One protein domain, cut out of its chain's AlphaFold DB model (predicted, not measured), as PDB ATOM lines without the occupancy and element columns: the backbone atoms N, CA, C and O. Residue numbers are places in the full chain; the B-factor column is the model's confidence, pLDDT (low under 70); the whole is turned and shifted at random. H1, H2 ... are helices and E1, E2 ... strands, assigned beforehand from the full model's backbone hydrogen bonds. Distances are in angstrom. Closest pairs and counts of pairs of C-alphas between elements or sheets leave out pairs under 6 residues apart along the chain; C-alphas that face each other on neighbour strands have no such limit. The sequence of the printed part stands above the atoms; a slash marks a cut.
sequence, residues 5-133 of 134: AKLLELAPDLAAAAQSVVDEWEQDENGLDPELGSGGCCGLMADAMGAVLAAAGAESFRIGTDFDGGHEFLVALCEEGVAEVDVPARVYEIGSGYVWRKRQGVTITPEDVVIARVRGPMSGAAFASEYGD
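What this domain is: This is residues 5 to 133 of the 134 residues of an uncharacterized protein of Mesorhizobium amorphae (UniProt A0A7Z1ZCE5). A strongly twisted four-strand sheet, E1 E2 E3 E6, has H3 lying along one face, and H2 packs on H3 as the other half of a helical hairpin. Short H4 lies over the opposite face of the sheet at one end of the elongated body, while the small strand hairpin E4 and E5 and the helix-to-helix link of residues 25 to 41 lie toward the other end. The printed part has 129 residues, with four named helices and six named strands in the order H1 H2 H3 E1 E2 E3 E4 E5 E6 H4, and the class is mixed, helices and strands. Both sheets are antiparallel, the larger in the order E1 E2 E3 E6 and the smaller E4 E5. The whole is compact, with a radius of gyration of the C-alphas of 14.8 A, and spans 48 by 28 by 19 A.

Where its parts are: Begin with the larger sheet: find C-alpha 59 at (43.808, 13.493, -2.920), where E1, residues 59 to 64, starts its 17.1 A. E2, residues 72 to 78, is the longest strand at 19.7 A; E3 is residues 81 to 86, 16.2 A, and E6 is residues 114 to 119, 14.9 A. The smaller sheet is E4, residues 93 to 96, 9.6 A, and E5, residues 99 to 102, 10.5 A. For the helices, look for C-alpha 5 at (33.753, 21.675, 5.074), where H1, residues 5 to 9, begins its 6.6 A. H2, residues 11 to 24, and H3, residues 42 to 55, each measure 20.0 A. H4, residues 124 to 131, runs 10.3 A and ends at C-alpha 131, (47.680, 5.161, 2.654).

How they stand to each other: E1 E2 E3 form a meander, each strand the antiparallel neighbour of the one before, and E1 and E6 are the edge strands. In the hairpin E1 and E2, look at N 63 and O 73, 2.8 A apart; in the hairpin E2 and E3, at N 76 and O 83, 2.8 A. E3 and E6 are antiparallel at 149 degrees, with N 84 and O 116 2.8 A apart. On one face you will find H3 over E2, at a height over the sheet of 8.1 A; it runs along the strands, and its closest C-alphas to E2 are those of Ala 46 and Phe 73, 5.3 A. H2 touches H3, opposite ways at a steep tilt of 40 degrees, with the C-alphas of Ala 18 and Met 45 closest at 5.2 A; H2 itself only grazes the sheet. H1 is on the same face as H3, and its closest C-alphas to E6 are those of Leu 8 and Ile 115, 6.8 A. On the opposite face H4 lies over E2 at a height over the sheet of 9.3 A, and its closest C-alphas to E1 are those of Tyr 131 and Phe 61, 6.2 A. The hairpin E4 and E5 has N 101 and O 94 at 2.8 A; both strands are apart from H3 and H4. Every O i to N i+4 pair is within hydrogen-bond range in H1, H2 and H4; in H3 it is 9 of 10.

The domain as a whole: The two C-alphas farthest apart are those of Glu 29 and Ser 123, 47.9 A. The printed part, residues 5 to 133, has no cut. Two links are long: 17 residues from H2 to H3 and 11 from E5 to E6. The mean pLDDT of the printed part is 95.4, and no printed residue is under 70 in this predicted model.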
ATOM      1  N   ALA A   5      34.968  20.938   5.422       97.94
ATOM      2  CA  ALA A   5      33.753  21.675   5.074       97.94
ATOM      3  C   ALA A   5      33.412  21.539   3.582       97.94
ATOM      4  O   ALA A   5      32.255  21.319   3.234       97.94
ATOM      5  N   LYS A   6      34.421  21.600   2.705       97.69
ATOM      6  CA  LYS A   6      34.215  21.417   1.270       97.69
ATOM      7  C   LYS A   6      33.870  19.970   0.908       97.69
ATOM      8  O   LYS A   6      33.067  19.777   0.006       97.69
ATOM      9  N   LEU A   7      34.406  18.973   1.617       97.69
ATOM     10  CA  LEU A   7      33.963  17.583   1.456       97.69
ATOM     11  C   LEU A   7      32.485  17.409   1.824       97.69
ATOM     12  O   LEU A   7      31.757  16.752   1.091       97.69
ATOM     13  N   LEU A   8      32.024  18.033   2.912       98.19
ATOM     14  CA  LEU A   8      30.612  17.983   3.317       98.19
ATOM     15  C   LEU A   8      29.682  18.580   2.250       98.19
ATOM     16  O   LEU A   8      28.585  18.074   2.041       98.19
ATOM     17  N   GLU A   9      30.127  19.614   1.529       98.44
ATOM     18  CA  GLU A   9      29.380  20.162   0.387       98.44
ATOM     19  C   GLU A   9      29.252  19.172  -0.786       98.44
ATOM     20  O   GLU A   9      28.334  19.324  -1.588       98.44
ATOM     21  N   LEU A  10      30.140  18.176  -0.894       98.56
ATOM     22  CA  LEU A  10      30.104  17.141  -1.937       98.56
ATOM     23  C   LEU A  10      29.206  15.953  -1.574       98.56
ATOM     24  O   LEU A  10      29.012  15.079  -2.416       98.56
ATOM     25  N   ALA A  11      28.647  15.890  -0.359       98.62
ATOM     26  CA  ALA A  11      27.817  14.763   0.077       98.62
ATOM     27  C   ALA A  11      26.679  14.407  -0.909       98.62
ATOM     28  O   ALA A  11      26.480  13.216  -1.147       98.62
ATOM     29  N   PRO A  12      25.980  15.364  -1.559       98.81
ATOM     30  CA  PRO A  12      24.993  15.029  -2.587       98.81
ATOM     31  C   PRO A  12      25.574  14.333  -3.820       98.81
ATOM     32  O   PRO A  12      24.983  13.371  -4.307       98.81
ATOM     33  N   ASP A  13      26.733  14.780  -4.304       98.81
ATOM     34  CA  ASP A  13      27.389  14.185  -5.473       98.81
ATOM     35  C   ASP A  13      27.973  12.804  -5.135       98.81
ATOM     36  O   ASP A  13      27.882  11.872  -5.933       98.81
ATOM     37  N   LEU A  14      28.513  12.647  -3.921       98.81
ATOM     38  CA  LEU A  14      28.992  11.370  -3.387       98.81
ATOM     39  C   LEU A  14      27.849  10.356  -3.241       98.81
ATOM     40  O   LEU A  14      27.986   9.216  -3.681       98.81
ATOM     41  N   ALA A  15      26.709  10.778  -2.689       98.81
ATOM     42  CA  ALA A  15      25.516   9.942  -2.578       98.81
ATOM     43  C   ALA A  15      24.989   9.517  -3.956       98.81
ATOM     44  O   ALA A  15      24.647   8.354  -4.149       98.81
ATOM     45  N   ALA A  16      24.971  10.428  -4.936       98.81
ATOM     46  CA  ALA A  16      24.549  10.115  -6.300       98.81
ATOM     47  C   ALA A  16      25.492   9.115  -6.997       98.81
ATOM     48  O   ALA A  16      25.028   8.199  -7.684       98.81
ATOM     49  N   ALA A  17      26.805   9.254  -6.799       98.75
ATOM     50  CA  ALA A  17      27.791   8.303  -7.309       98.75
ATOM     51  C   ALA A  17      27.612   6.913  -6.675       98.75
ATOM     52  O   ALA A  17      27.551   5.914  -7.388       98.75
ATOM     53  N   ALA A  18      27.443   6.854  -5.351       98.56
ATOM     54  CA  ALA A  18      27.183   5.611  -4.632       98.56
ATOM     55  C   ALA A  18      25.865   4.948  -5.067       98.56
ATOM     56  O   ALA A  18      25.829   3.740  -5.302       98.56
ATOM     57  N   GLN A  19      24.794   5.732  -5.233       98.56
ATOM     58  CA  GLN A  19      23.507   5.236  -5.719       98.56
ATOM     59  C   GLN A  19      23.638   4.595  -7.101       98.56
ATOM     60  O   GLN A  19      23.079   3.527  -7.314       98.56
ATOM     61  N   SER A  20      24.405   5.205  -8.009       98.19
ATOM     62  CA  SER A  20      24.589   4.672  -9.367       98.19
ATOM     63  C   SER A  20      25.218   3.274  -9.342       98.19
ATOM     64  O   SER A  20      24.758   2.384 -10.046       98.19
ATOM     65  N   VAL A  21      26.197   3.044  -8.459       98.06
ATOM     66  CA  VAL A  21      26.802   1.714  -8.273       98.06
ATOM     67  C   VAL A  21      25.786   0.709  -7.747       98.06
ATOM     68  O   VAL A  21      25.713  -0.411  -8.243       98.06
ATOM     69  N   VAL A  22      24.982   1.094  -6.756       96.94
ATOM     70  CA  VAL A  22      23.946   0.200  -6.228       96.94
ATOM     71  C   VAL A  22      22.890  -0.096  -7.283       96.94
ATOM     72  O   VAL A  22      22.449  -1.236  -7.368       96.94
ATOM     73  N   ASP A  23      22.489   0.885  -8.087       96.69
ATOM     74  CA  ASP A  23      21.516   0.707  -9.165       96.69
ATOM     75  C   ASP A  23      22.026  -0.262 -10.235       96.69
ATOM     76  O   ASP A  23      21.252  -1.088 -10.710       96.69
ATOM     77  N   GLU A  24      23.319  -0.201 -10.561       96.38
ATOM     78  CA  GLU A  24      23.974  -1.066 -11.549       96.38
ATOM     79  C   GLU A  24      24.339  -2.457 -11.009       96.38
ATOM     80  O   GLU A  24      24.445  -3.405 -11.787       96.38
ATOM     81  N   TRP A  25      24.515  -2.602  -9.693       96.06
ATOM     82  CA  TRP A  25      24.831  -3.880  -9.061       96.06
ATOM     83  C   TRP A  25      23.622  -4.818  -9.101       96.06
ATOM     84  O   TRP A  25      22.630  -4.605  -8.398       96.06
ATOM     85  N   GLU A  26      23.700  -5.872  -9.908       94.75
ATOM     86  CA  GLU A  26      22.575  -6.760 -10.194       94.75
ATOM     87  C   GLU A  26      22.903  -8.198  -9.803       94.75
ATOM     88  O   GLU A  26      23.826  -8.827 -10.314       94.75
ATOM     89  N   GLN A  27      22.089  -8.748  -8.905       94.56
ATOM     90  CA  GLN A  27      22.247 -10.109  -8.412       94.56
ATOM     91  C   GLN A  27      21.105 -11.002  -8.890       94.56
ATOM     92  O   GLN A  27      19.947 -10.581  -8.952       94.56
ATOM     93  N   ASP A  28      21.420 -12.262  -9.176       94.06
ATOM     94  CA  ASP A  28      20.422 -13.282  -9.483       94.06
ATOM     95  C   ASP A  28      19.610 -13.718  -8.239       94.06
ATOM     96  O   ASP A  28      19.798 -13.239  -7.117       94.06
ATOM     97  N   GLU A  29      18.700 -14.681  -8.413       92.12
ATOM     98  CA  GLU A  29      17.876 -15.223  -7.318       92.12
ATOM     99  C   GLU A  29      18.688 -15.875  -6.178       92.12
ATOM    100  O   GLU A  29      18.225 -15.953  -5.031       92.12
ATOM    101  N   ASN A  30      19.922 -16.302  -6.461       91.25
ATOM    102  CA  ASN A  30      20.843 -16.876  -5.486       91.25
ATOM    103  C   ASN A  30      21.661 -15.800  -4.755       91.25
ATOM    104  O   ASN A  30      22.296 -16.108  -3.741       91.25
ATOM    105  N   GLY A  31      21.566 -14.535  -5.174       90.69
ATOM    106  CA  GLY A  31      22.363 -13.430  -4.653       90.69
ATOM    107  C   GLY A  31      23.758 -13.382  -5.272       90.69
ATOM    108  O   GLY A  31      24.702 -13.016  -4.580       90.69
ATOM    109  N   LEU A  32      23.900 -13.820  -6.526       94.38
ATOM    110  CA  LEU A  32      25.164 -13.804  -7.251       94.38
ATOM    111  C   LEU A  32      25.159 -12.710  -8.314       94.38
ATOM    112  O   LEU A  32      24.287 -12.686  -9.182       94.38
ATOM    113  N   ASP A  33      26.153 -11.837  -8.244       95.94
ATOM    114  CA  ASP A  33      26.488 -10.884  -9.296       95.94
ATOM    115  C   ASP A  33      27.452 -11.536 -10.318       95.94
ATOM    116  O   ASP A  33      28.315 -12.328  -9.917       95.94
ATOM    117  N   PRO A  34      27.336 -11.253 -11.631       92.75
ATOM    118  CA  PRO A  34      28.203 -11.845 -12.654       92.75
ATOM    119  C   PRO A  34      29.703 -11.559 -12.492       92.75
ATOM    120  O   PRO A  34      30.520 -12.377 -12.923       92.75
ATOM    121  N   GLU A  35      30.069 -10.420 -11.905       93.81
ATOM    122  CA  GLU A  35      31.453  -9.971 -11.737       93.81
ATOM    123  C   GLU A  35      31.946 -10.182 -10.302       93.81
ATOM    124  O   GLU A  35      33.049 -10.686 -10.084       93.81
ATOM    125  N   LEU A  36      31.109  -9.848  -9.319       93.00
ATOM    126  CA  LEU A  36      31.438  -9.866  -7.893       93.00
ATOM    127  C   LEU A  36      31.082 -11.193  -7.204       93.00
ATOM    128  O   LEU A  36      31.480 -11.429  -6.061       93.00
ATOM    129  N   GLY A  37      30.335 -12.083  -7.864       94.56
ATOM    130  CA  GLY A  37      29.856 -13.326  -7.266       94.56
ATOM    131  C   GLY A  37      28.992 -13.046  -6.035       94.56
ATOM    132  O   GLY A  37      28.002 -12.327  -6.121       94.56
ATOM    133  N   SER A  38      29.357 -13.604  -4.877       92.19
ATOM    134  CA  SER A  38      28.676 -13.316  -3.603       92.19
ATOM    135  C   SER A  38      29.222 -12.083  -2.869       92.19
ATOM    136  O   SER A  38      28.793 -11.819  -1.747       92.19
ATOM    137  N   GLY A  39      30.201 -11.381  -3.444       93.00
ATOM    138  CA  GLY A  39      30.819 -10.193  -2.864       93.00
ATOM    139  C   GLY A  39      29.887  -8.980  -2.831       93.00
ATOM    140  O   GLY A  39      28.836  -8.966  -3.470       93.00
ATOM    141  N   GLY A  40      30.282  -7.970  -2.056       93.06
ATOM    142  CA  GLY A  40      29.594  -6.681  -1.971       93.06
ATOM    143  C   GLY A  40      30.144  -5.691  -2.995       93.06
ATOM    144  O   GLY A  40      31.238  -5.884  -3.527       93.06
ATOM    145  N   CYS A  41      29.412  -4.608  -3.253       95.75
ATOM    146  CA  CYS A  41      29.815  -3.580  -4.220       95.75
ATOM    147  C   CYS A  41      30.640  -2.428  -3.607       95.75
ATOM    148  O   CYS A  41      30.828  -1.405  -4.265       95.75
ATOM    149  N   CYS A  42      31.118  -2.557  -2.360       95.69
ATOM    150  CA  CYS A  42      31.844  -1.498  -1.636       95.69
ATOM    151  C   CYS A  42      33.074  -0.978  -2.400       95.69
ATOM    152  O   CYS A  42      33.240   0.232  -2.518       95.69
ATOM    153  N   GLY A  43      33.874  -1.856  -3.012       95.12
ATOM    154  CA  GLY A  43      35.025  -1.449  -3.826       95.12
ATOM    155  C   GLY A  43      34.647  -0.584  -5.032       95.12
ATOM    156  O   GLY A  43      35.267   0.453  -5.265       95.12
ATOM    157  N   LEU A  44      33.584  -0.963  -5.752       97.25
ATOM    158  CA  LEU A  44      33.049  -0.184  -6.879       97.25
ATOM    159  C   LEU A  44      32.472   1.157  -6.408       97.25
ATOM    160  O   LEU A  44      32.641   2.182  -7.067       97.25
ATOM    161  N   MET A  45      31.814   1.156  -5.249       97.69
ATOM    162  CA  MET A  45      31.271   2.359  -4.624       97.69
ATOM    163  C   MET A  45      32.383   3.335  -4.236       97.69
ATOM    164  O   MET A  45      32.300   4.518  -4.574       97.69
ATOM    165  N   ALA A  46      33.445   2.842  -3.594       98.00
ATOM    166  CA  ALA A  46      34.621   3.631  -3.256       98.00
ATOM    167  C   ALA A  46      35.287   4.211  -4.515       98.00
ATOM    168  O   ALA A  46      35.627   5.391  -4.529       98.00
ATOM    169  N   ASP A  47      35.403   3.446  -5.603       97.88
ATOM    170  CA  ASP A  47      35.963   3.954  -6.863       97.88
ATOM    171  C   ASP A  47      35.099   5.078  -7.469       97.88
ATOM    172  O   ASP A  47      35.619   6.130  -7.862       97.88
ATOM    173  N   ALA A  48      33.772   4.910  -7.489       98.62
ATOM    174  CA  ALA A  48      32.843   5.917  -8.001       98.62
ATOM    175  C   ALA A  48      32.868   7.212  -7.168       98.62
ATOM    176  O   ALA A  48      32.953   8.315  -7.714       98.62
ATOM    177  N   MET A  49      32.850   7.093  -5.839       98.75
ATOM    178  CA  MET A  49      32.980   8.233  -4.929       98.75
ATOM    179  C   MET A  49      34.366   8.891  -5.041       98.75
ATOM    180  O   MET A  49      34.480  10.116  -5.004       98.75
ATOM    181  N   GLY A  50      35.420   8.102  -5.255       98.56
ATOM    182  CA  GLY A  50      36.786   8.585  -5.448       98.56
ATOM    183  C   GLY A  50      36.915   9.462  -6.692       98.56
ATOM    184  O   GLY A  50      37.610  10.478  -6.661       98.56
ATOM    185  N   ALA A  51      36.177   9.150  -7.759       98.62
ATOM    186  CA  ALA A  51      36.110   9.998  -8.947       98.62
ATOM    187  C   ALA A  51      35.500  11.383  -8.654       98.62
ATOM    188  O   ALA A  51      35.987  12.388  -9.181       98.62
ATOM    189  N   VAL A  52      34.489  11.466  -7.779       98.69
ATOM    190  CA  VAL A  52      33.909  12.745  -7.318       98.69
ATOM    191  C   VAL A  52      34.949  13.558  -6.546       98.69
ATOM    192  O   VAL A  52      35.140  14.746  -6.814       98.69
ATOM    193  N   LEU A  53      35.671  12.914  -5.625       98.44
ATOM    194  CA  LEU A  53      36.739  13.554  -4.852       98.44
ATOM    195  C   LEU A  53      37.870  14.068  -5.753       98.44
ATOM    196  O   LEU A  53      38.290  15.222  -5.628       98.44
ATOM    197  N   ALA A  54      38.312  13.253  -6.710       98.06
ATOM    198  CA  ALA A  54      39.340  13.624  -7.674       98.06
ATOM    199  C   ALA A  54      38.903  14.814  -8.546       98.06
ATOM    200  O   ALA A  54      39.682  15.747  -8.756       98.06
ATOM    201  N   ALA A  55      37.645  14.836  -9.004       98.06
ATOM    202  CA  ALA A  55      37.085  15.956  -9.763       98.06
ATOM    203  C   ALA A  55      37.042  17.264  -8.949       98.06
ATOM    204  O   ALA A  55      37.203  18.350  -9.510       98.06
ATOM    205  N   ALA A  56      36.889  17.166  -7.626       97.19
ATOM    206  CA  ALA A  56      36.975  18.293  -6.700       97.19
ATOM    207  C   ALA A  56      38.420  18.680  -6.314       97.19
ATOM    208  O   ALA A  56      38.623  19.641  -5.569       97.19
ATOM    209  N   GLY A  57      39.430  17.962  -6.820       96.31
ATOM    210  CA  GLY A  57      40.845  18.204  -6.529       96.31
ATOM    211  C   GLY A  57      41.305  17.686  -5.163       96.31
ATOM    212  O   GLY A  57      42.309  18.177  -4.638       96.31
ATOM    213  N   ALA A  58      40.577  16.739  -4.569       97.06
ATOM    214  CA  ALA A  58      41.000  16.043  -3.362       97.06
ATOM    215  C   ALA A  58      41.935  14.875  -3.707       97.06
ATOM    216  O   ALA A  58      41.724  14.154  -4.680       97.06
ATOM    217  N   GLU A  59      42.965  14.688  -2.887       97.25
ATOM    218  CA  GLU A  59      43.808  13.493  -2.920       97.25
ATOM    219  C   GLU A  59      43.183  12.448  -1.993       97.25
ATOM    220  O   GLU A  59      42.908  12.754  -0.830       97.25
ATOM    221  N   SER A  60      42.939  11.239  -2.497       97.88
ATOM    222  CA  SER A  60      42.289  10.172  -1.735       97.88
ATOM    223  C   SER A  60      42.814   8.788  -2.094       97.88
ATOM    224  O   SER A  60      43.223   8.560  -3.230       97.88
ATOM    225  N   PHE A  61      42.723   7.862  -1.141       97.69
ATOM    226  CA  PHE A  61      43.045   6.447  -1.316       97.69
ATOM    227  C   PHE A  61      41.895   5.572  -0.829       97.69
ATOM    228  O   PHE A  61      41.167   5.956   0.089       97.69
ATOM    229  N   ARG A  62      41.745   4.398  -1.443       96.62
ATOM    230  CA  ARG A  62      40.821   3.359  -0.988       96.62
ATOM    231  C   ARG A  62      41.470   2.559   0.137       96.62
ATOM    232  O   ARG A  62      42.658   2.268   0.077       96.62
ATOM    233  N   ILE A  63      40.680   2.219   1.147       95.19
ATOM    234  CA  ILE A  63      41.095   1.465   2.326       95.19
ATOM    235  C   ILE A  63      40.149   0.286   2.498       95.19
ATOM    236  O   ILE A  63      38.940   0.483   2.595       95.19
ATOM    237  N   GLY A  64      40.707  -0.922   2.565       92.31
ATOM    238  CA  GLY A  64      39.979  -2.147   2.889       92.31
ATOM    239  C   GLY A  64      40.119  -2.542   4.360       92.31
ATOM    240  O   GLY A  64      41.111  -2.222   5.021       92.31
ATOM    241  N   THR A  65      39.126  -3.263   4.879       88.56
ATOM    242  CA  THR A  65      39.126  -3.793   6.250       88.56
ATOM    243  C   THR A  65      39.026  -5.315   6.281       88.56
ATOM    244  O   THR A  65      38.145  -5.907   5.671       88.56
ATOM    245  N   ASP A  66      39.863  -5.972   7.086       84.62
ATOM    246  CA  ASP A  66      39.810  -7.439   7.216       84.62
ATOM    247  C   ASP A  66      38.706  -7.929   8.176       84.62
ATOM    248  O   ASP A  66      38.333  -9.103   8.164       84.62
ATOM    249  N   PHE A  67      38.201  -7.056   9.056       76.81
ATOM    250  CA  PHE A  67      37.385  -7.451  10.214       76.81
ATOM    251  C   PHE A  67      35.864  -7.347  10.012       76.81
ATOM    252  O   PHE A  67      35.126  -7.787  10.893       76.81
ATOM    253  N   ASP A  68      35.391  -6.829   8.875       74.38
ATOM    254  CA  ASP A  68      33.955  -6.718   8.549       74.38
ATOM    255  C   ASP A  68      33.632  -7.287   7.159       74.38
ATOM    256  O   ASP A  68      32.890  -6.722   6.364       74.38
ATOM    257  N   GLY A  69      34.256  -8.421   6.829       79.50
ATOM    258  CA  GLY A  69      34.031  -9.087   5.547       79.50
ATOM    259  C   GLY A  69      34.525  -8.292   4.337       79.50
ATOM    260  O   GLY A  69      33.954  -8.453   3.259       79.50
ATOM    261  N   GLY A  70      35.571  -7.477   4.516       86.62
ATOM    262  CA  GLY A  70      36.233  -6.789   3.414       86.62
ATOM    263  C   GLY A  70      35.662  -5.419   3.057       86.62
ATOM    264  O   GLY A  70      35.802  -5.053   1.901       86.62
ATOM    265  N   HIS A  71      34.998  -4.680   3.965       93.56
ATOM    266  CA  HIS A  71      34.453  -3.353   3.614       93.56
ATOM    267  C   HIS A  71      35.560  -2.421   3.120       93.56
ATOM    268  O   HIS A  71      36.602  -2.300   3.777       93.56
ATOM    269  N   GLU A  72      35.302  -1.764   1.993       94.94
ATOM    270  CA  GLU A  72      36.194  -0.806   1.350       94.94
ATOM    271  C   GLU A  72      35.567   0.592   1.348       94.94
ATOM    272  O   GLU A  72      34.405   0.761   0.985       94.94
ATOM    273  N   PHE A  73      36.354   1.596   1.730       96.94
ATOM    274  CA  PHE A  73      35.944   3.001   1.808       96.94
ATOM    275  C   PHE A  73      37.098   3.924   1.386       96.94
ATOM    276  O   PHE A  73      38.171   3.450   1.012       96.94
ATOM    277  N   LEU A  74      36.907   5.245   1.434       98.38
ATOM    278  CA  LEU A  74      37.940   6.216   1.062       98.38
ATOM    279  C   LEU A  74      38.500   6.967   2.269       98.38
ATOM    280  O   LEU A  74      37.784   7.329   3.201       98.38
ATOM    281  N   VAL A  75      39.776   7.327   2.186       98.31
ATOM    282  CA  VAL A  75      40.368   8.392   2.998       98.31
ATOM    283  C   VAL A  75      40.833   9.528   2.101       98.31
ATOM    284  O   VAL A  75      41.417   9.285   1.050       98.31
ATOM    285  N   ALA A  76      40.598  10.772   2.513       98.31
ATOM    286  CA  ALA A  76      40.935  11.977   1.764       98.31
ATOM    287  C   ALA A  76      41.814  12.928   2.585       98.31
ATOM    288  O   ALA A  76      41.548  13.196   3.763       98.31
ATOM    289  N   LEU A  77      42.847  13.480   1.949       98.38
ATOM    290  CA  LEU A  77      43.724  14.477   2.551       98.38
ATOM    291  C   LEU A  77      43.078  15.867   2.517       98.38
ATOM    292  O   LEU A  77      42.834  16.442   1.454       98.38
ATOM    293  N   CYS A  78      42.869  16.426   3.704       97.88
ATOM    294  CA  CYS A  78      42.280  17.736   3.940       97.88
ATOM    295  C   CYS A  78      43.242  18.653   4.704       97.88
ATOM    296  O   CYS A  78      44.171  18.196   5.374       97.88
ATOM    297  N   GLU A  79      42.976  19.960   4.681       97.50
ATOM    298  CA  GLU A  79      43.734  20.944   5.471       97.50
ATOM    299  C   GLU A  79      43.724  20.616   6.974       97.50
ATOM    300  O   GLU A  79      44.719  20.803   7.677       97.50
ATOM    301  N   GLU A  80      42.610  20.079   7.470       97.75
ATOM    302  CA  GLU A  80      42.409  19.726   8.872       97.75
ATOM    303  C   GLU A  80      42.985  18.349   9.264       97.75
ATOM    304  O   GLU A  80      42.974  18.003  10.456       97.75
ATOM    305  N   GLY A  81      43.481  17.573   8.292       97.75
ATOM    306  CA  GLY A  81      43.972  16.207   8.474       97.75
ATOM    307  C   GLY A  81      43.418  15.212   7.466       97.75
ATOM    308  O   GLY A  81      43.168  15.556   6.320       97.75
ATOM    309  N   VAL A  82      43.246  13.965   7.892       98.38
ATOM    310  CA  VAL A  82      42.679  12.913   7.039       98.38
ATOM    311  C   VAL A  82      41.221  12.713   7.412       98.38
ATOM    312  O   VAL A  82      40.902  12.557   8.598       98.38
ATOM    313  N   ALA A  83      40.352  12.726   6.407       98.50
ATOM    314  CA  ALA A  83      38.941  12.416   6.547       98.50
ATOM    315  C   ALA A  83      38.645  11.040   5.952       98.50
ATOM    316  O   ALA A  83      39.063  10.754   4.837       98.50
ATOM    317  N   GLU A  84      37.922  10.210   6.690       98.12
ATOM    318  CA  GLU A  84      37.184   9.077   6.138       98.12
ATOM    319  C   GLU A  84      35.995   9.610   5.338       98.12
ATOM    320  O   GLU A  84      35.339  10.560   5.778       98.12
ATOM    321  N   VAL A  85      35.753   9.017   4.171       98.56
ATOM    322  CA  VAL A  85      34.624   9.289   3.284       98.56
ATOM    323  C   VAL A  85      34.011   7.941   2.900       98.56
ATOM    324  O   VAL A  85      34.639   7.155   2.191       98.56
ATOM    325  N   ASP A  86      32.807   7.663   3.391       98.44
ATOM    326  CA  ASP A  86      32.185   6.336   3.300       98.44
ATOM    327  C   ASP A  86      30.662   6.421   3.131       98.44
ATOM    328  O   ASP A  86      30.030   7.378   3.578       98.44
ATOM    329  N   VAL A  87      30.063   5.392   2.537       98.25
ATOM    330  CA  VAL A  87      28.652   5.052   2.746       98.25
ATOM    331  C   VAL A  87      28.649   3.680   3.416       98.25
ATOM    332  O   VAL A  87      29.006   2.696   2.771       98.25
ATOM    333  N   PRO A  88      28.242   3.566   4.693       95.38
ATOM    334  CA  PRO A  88      28.377   2.304   5.407       95.38
ATOM    335  C   PRO A  88      27.625   1.166   4.709       95.38
ATOM    336  O   PRO A  88      26.426   1.303   4.465       95.38
ATOM    337  N   ALA A  89      28.273   0.015   4.492       93.62
ATOM    338  CA  ALA A  89      27.711  -1.145   3.776       93.62
ATOM    339  C   ALA A  89      26.260  -1.476   4.163       93.62
ATOM    340  O   ALA A  89      25.365  -1.621   3.330       93.62
ATOM    341  N   ARG A  90      25.969  -1.475   5.468       93.31
ATOM    342  CA  ARG A  90      24.627  -1.724   6.023       93.31
ATOM    343  C   ARG A  90      23.520  -0.781   5.523       93.31
ATOM    344  O   ARG A  90      22.360  -1.014   5.869       93.31
ATOM    345  N   VAL A  91      23.835   0.308   4.826       96.56
ATOM    346  CA  VAL A  91      22.861   1.181   4.159       96.56
ATOM    347  C   VAL A  91      22.261   0.449   2.959       96.56
ATOM    348  O   VAL A  91      21.035   0.358   2.864       96.56
ATOM    349  N   TYR A  92      23.100  -0.154   2.114       95.50
ATOM    350  CA  TYR A  92      22.722  -0.685   0.800       95.50
ATOM    351  C   TYR A  92      22.834  -2.207   0.657       95.50
ATOM    352  O   TYR A  92      22.261  -2.762  -0.279       95.50
ATOM    353  N   GLU A  93      23.474  -2.907   1.591       93.81
ATOM    354  CA  GLU A  93      23.569  -4.367   1.575       93.81
ATOM    355  C   GLU A  93      23.226  -5.020   2.922       93.81
ATOM    356  O   GLU A  93      23.099  -4.386   3.978       93.81
ATOM    357  N   ILE A  94      22.957  -6.324   2.853       94.00
ATOM    358  CA  ILE A  94      22.735  -7.221   3.988       94.00
ATOM    359  C   ILE A  94      23.557  -8.490   3.782       94.00
ATOM    360  O   ILE A  94      23.726  -8.947   2.656       94.00
ATOM    361  N   GLY A  95      24.033  -9.098   4.861       91.62
ATOM    362  CA  GLY A  95      24.864 -10.293   4.769       91.62
ATOM    363  C   GLY A  95      25.980 -10.287   5.798       91.62
ATOM    364  O   GLY A  95      25.930  -9.527   6.765       91.62
ATOM    365  N   SER A  96      26.942 -11.185   5.608       89.44
ATOM    366  CA  SER A  96      28.169 -11.263   6.405       89.44
ATOM    367  C   SER A  96      29.139 -12.261   5.778       89.44
ATOM    368  O   SER A  96      28.713 -13.167   5.062       89.44
ATOM    369  N   GLY A  97      30.425 -12.168   6.123       85.12
ATOM    370  CA  GLY A  97      31.405 -13.207   5.792       85.12
ATOM    371  C   GLY A  97      31.616 -13.393   4.289       85.12
ATOM    372  O   GLY A  97      31.654 -14.531   3.829       85.12
ATOM    373  N   TYR A  98      31.741 -12.285   3.545       84.75
ATOM    374  CA  TYR A  98      31.934 -12.258   2.084       84.75
ATOM    375  C   TYR A  98      30.748 -12.810   1.270       84.75
ATOM    376  O   TYR A  98      30.892 -13.189   0.106       84.75
ATOM    377  N   VAL A  99      29.569 -12.862   1.894       90.38
ATOM    378  CA  VAL A  99      28.299 -13.186   1.246       90.38
ATOM    379  C   VAL A  99      27.338 -12.035   1.498       90.38
ATOM    380  O   VAL A  99      26.803 -11.891   2.602       90.38
ATOM    381  N   TRP A 100      27.129 -11.228   0.465       94.19
ATOM    382  CA  TRP A 100      26.395  -9.974   0.521       94.19
ATOM    383  C   TRP A 100      25.239  -9.973  -0.473       94.19
ATOM    384  O   TRP A 100      25.312 -10.547  -1.559       94.19
ATOM    385  N   ARG A 101      24.131  -9.351  -0.074       94.88
ATOM    386  CA  ARG A 101      22.943  -9.162  -0.904       94.88
ATOM    387  C   ARG A 101      22.544  -7.698  -0.941       94.88
ATOM    388  O   ARG A 101      22.446  -7.062   0.112       94.88
ATOM    389  N   LYS A 102      22.205  -7.210  -2.131       94.75
ATOM    390  CA  LYS A 102      21.620  -5.886  -2.355       94.75
ATOM    391  C   LYS A 102      20.335  -5.725  -1.549       94.75
ATOM    392  O   LYS A 102      19.433  -6.573  -1.579       94.75
ATOM    393  N   ARG A 103      20.219  -4.603  -0.844       95.12
ATOM    394  CA  ARG A 103      18.974  -4.186  -0.204       95.12
ATOM    395  C   ARG A 103      18.044  -3.599  -1.260       95.12
ATOM    396  O   ARG A 103      18.324  -2.570  -1.862       95.12
ATOM    397  N   GLN A 104      16.909  -4.258  -1.468       93.31
ATOM    398  CA  GLN A 104      15.933  -3.853  -2.478       93.31
ATOM    399  C   GLN A 104      15.302  -2.495  -2.150       93.31
ATOM    400  O   GLN A 104      14.880  -2.263  -1.016       93.31
ATOM    401  N   GLY A 105      15.215  -1.623  -3.158       92.44
ATOM    402  CA  GLY A 105      14.598  -0.300  -3.040       92.44
ATOM    403  C   GLY A 105      15.348   0.674  -2.129       92.44
ATOM    404  O   GLY A 105      14.727   1.595  -1.601       92.44
ATOM    405  N   VAL A 106      16.648   0.461  -1.898       95.69
ATOM    406  CA  VAL A 106      17.467   1.418  -1.150       95.69
ATOM    407  C   VAL A 106      17.601   2.732  -1.923       95.69
ATOM    408  O   VAL A 106      17.719   2.749  -3.145       95.69
ATOM    409  N   THR A 107      17.570   3.836  -1.186       97.75
ATOM    410  CA  THR A 107      17.905   5.169  -1.683       97.75
ATOM    411  C   THR A 107      19.000   5.719  -0.787       97.75
ATOM    412  O   THR A 107      18.766   5.890   0.407       97.75
ATOM    413  N   ILE A 108      20.176   5.953  -1.357       98.31
ATOM    414  CA  ILE A 108      21.308   6.590  -0.694       98.31
ATOM    415  C   ILE A 108      21.093   8.099  -0.760       98.31
ATOM    416  O   ILE A 108      20.874   8.682  -1.824       98.31
ATOM    417  N   THR A 109      21.140   8.726   0.404       98.56
ATOM    418  CA  THR A 109      20.954  10.162   0.593       98.56
ATOM    419  C   THR A 109      22.257  10.813   1.058       98.56
ATOM    420  O   THR A 109      23.159  10.113   1.525       98.56
ATOM    421  N   PRO A 110      22.399  12.148   0.958       98.62
ATOM    422  CA  PRO A 110      23.567  12.842   1.503       98.62
ATOM    423  C   PRO A 110      23.814  12.530   2.987       98.62
ATOM    424  O   PRO A 110      24.958  12.521   3.428       98.62
ATOM    425  N   GLU A 111      22.760  12.257   3.758       98.38
ATOM    426  CA  GLU A 111      22.828  11.907   5.178       98.38
ATOM    427  C   GLU A 111      23.428  10.518   5.447       98.38
ATOM    428  O   GLU A 111      23.878  10.257   6.565       98.38
ATOM    429  N   ASP A 112      23.449   9.637   4.444       98.50
ATOM    430  CA  ASP A 112      24.085   8.320   4.533       98.50
ATOM    431  C   ASP A 112      25.603   8.388   4.299       98.50
ATOM    432  O   ASP A 112      26.316   7.432   4.613       98.50
ATOM    433  N   VAL A 113      26.106   9.512   3.773       98.62
ATOM    434  CA  VAL A 113      27.535   9.735   3.532       98.62
ATOM    435  C   VAL A 113      28.216  10.160   4.831       98.62
ATOM    436  O   VAL A 113      27.964  11.229   5.391       98.62
ATOM    437  N   VAL A 114      29.132   9.326   5.305       98.44
ATOM    438  CA  VAL A 114      29.983   9.601   6.457       98.44
ATOM    439  C   VAL A 114      31.206  10.376   5.995       98.44
ATOM    440  O   VAL A 114      31.976   9.903   5.165       98.44
ATOM    441  N   ILE A 115      31.401  11.564   6.568       98.38
ATOM    442  CA  ILE A 115      32.632  12.347   6.435       98.38
ATOM    443  C   ILE A 115      33.138  12.658   7.839       98.38
ATOM    444  O   ILE A 115      32.568  13.488   8.553       98.38
ATOM    445  N   ALA A 116      34.202  11.976   8.255       97.81
ATOM    446  CA  ALA A 116      34.708  12.055   9.621       97.81
ATOM    447  C   ALA A 116      36.225  12.217   9.647       97.81
ATOM    448  O   ALA A 116      36.961  11.483   8.997       97.81
ATOM    449  N   ARG A 117      36.729  13.163  10.446       97.81
ATOM    450  CA  ARG A 117      38.176  13.304  10.630       97.81
ATOM    451  C   ARG A 117      38.717  12.133  11.449       97.81
ATOM    452  O   ARG A 117      38.408  12.026  12.635       97.81
ATOM    453  N   VAL A 118      39.599  11.347  10.847       97.44
ATOM    454  CA  VAL A 118      40.239  10.181  11.474       97.44
ATOM    455  C   VAL A 118      41.677  10.454  11.908       97.44
ATOM    456  O   VAL A 118      42.215   9.755  12.764       97.44
ATOM    457  N   ARG A 119      42.304  11.511  11.375       97.44
ATOM    458  CA  ARG A 119      43.675  11.899  11.732       97.44
ATOM    459  C   ARG A 119      43.881  13.408  11.697       97.44
ATOM    460  O   ARG A 119      43.143  14.129  11.032       97.44
ATOM    461  N   GLY A 120      44.885  13.890  12.431       97.88
ATOM    462  CA  GLY A 120      45.317  15.289  12.381       97.88
ATOM    463  C   GLY A 120      46.058  15.654  11.082       97.88
ATOM    464  O   GLY A 120      46.310  14.773  10.259       97.88
ATOM    465  N   PRO A 121      46.421  16.940  10.908       97.38
ATOM    466  CA  PRO A 121      47.137  17.437   9.732       97.38
ATOM    467  C   PRO A 121      48.403  16.638   9.417       97.38
ATOM    468  O   PRO A 121      49.200  16.350  10.314       97.38
ATOM    469  N   MET A 122      48.614  16.330   8.138       96.75
ATOM    470  CA  MET A 122      49.833  15.684   7.648       96.75
ATOM    471  C   MET A 122      50.199  16.170   6.242       96.75
ATOM    472  O   MET A 122      49.383  16.774   5.550       96.75
ATOM    473  N   SER A 123      51.450  15.956   5.827       96.81
ATOM    474  CA  SER A 123      51.894  16.307   4.475       96.81
ATOM    475  C   SER A 123      51.393  15.289   3.448       96.81
ATOM    476  O   SER A 123      51.206  14.123   3.787       96.81
ATOM    477  N   GLY A 124      51.275  15.699   2.182       96.06
ATOM    478  CA  GLY A 124      50.938  14.777   1.085       96.06
ATOM    479  C   GLY A 124      51.911  13.598   0.976       96.06
ATOM    480  O   GLY A 124      51.492  12.463   0.827       96.06
ATOM    481  N   ALA A 125      53.213  13.827   1.180       96.69
ATOM    482  CA  ALA A 125      54.201  12.743   1.177       96.69
ATOM    483  C   ALA A 125      53.987  11.730   2.316       96.69
ATOM    484  O   ALA A 125      54.153  10.532   2.108       96.69
ATOM    485  N   ALA A 126      53.621  12.198   3.515       96.81
ATOM    486  CA  ALA A 126      53.296  11.306   4.622       96.81
ATOM    487  C   ALA A 126      51.967  10.577   4.378       96.81
ATOM    488  O   ALA A 126      51.868   9.399   4.694       96.81
ATOM    489  N   PHE A 127      50.976  11.261   3.800       97.19
ATOM    490  CA  PHE A 127      49.685  10.681   3.440       97.19
ATOM    491  C   PHE A 127      49.850   9.559   2.407       97.19
ATOM    492  O   PHE A 127      49.444   8.432   2.666       97.19
ATOM    493  N   ALA A 128      50.547   9.824   1.301       96.50
ATOM    494  CA  ALA A 128      50.847   8.826   0.279       96.50
ATOM    495  C   ALA A 128      51.671   7.650   0.825       96.50
ATOM    496  O   ALA A 128      51.398   6.507   0.488       96.50
ATOM    497  N   SER A 129      52.646   7.905   1.705       95.75
ATOM    498  CA  SER A 129      53.425   6.829   2.332       95.75
ATOM    499  C   SER A 129      52.616   5.974   3.309       95.75
ATOM    500  O   SER A 129      53.038   4.860   3.604       95.75
ATOM    501  N   GLU A 130      51.541   6.506   3.890       95.06
ATOM    502  CA  GLU A 130      50.740   5.801   4.893       95.06
ATOM    503  C   GLU A 130      49.545   5.069   4.273       95.06
ATOM    504  O   GLU A 130      49.203   3.983   4.730       95.06
ATOM    505  N   TYR A 131      48.932   5.647   3.238       94.56
ATOM    506  CA  TYR A 131      47.680   5.161   2.654       94.56
ATOM    507  C   TYR A 131      47.793   4.745   1.180       94.56
ATOM    508  O   TYR A 131      46.869   4.138   0.657       94.56
ATOM    509  N   GLY A 132      48.896   5.064   0.497       87.19
ATOM    510  CA  GLY A 132      49.043   4.854  -0.949       87.19
ATOM    511  C   GLY A 132      49.417   3.438  -1.388       87.19
ATOM    512  O   GLY A 132      49.414   3.176  -2.587       87.19
ATOM    513  N   ASP A 133      49.723   2.544  -0.444       74.31
ATOM    514  CA  ASP A 133      49.994   1.121  -0.708       74.31
ATOM    515  C   ASP A 133      48.727   0.240  -0.583       74.31
ATOM    516  O   ASP A 133      48.839  -0.990  -0.604       74.31
TER     517      ASP A 133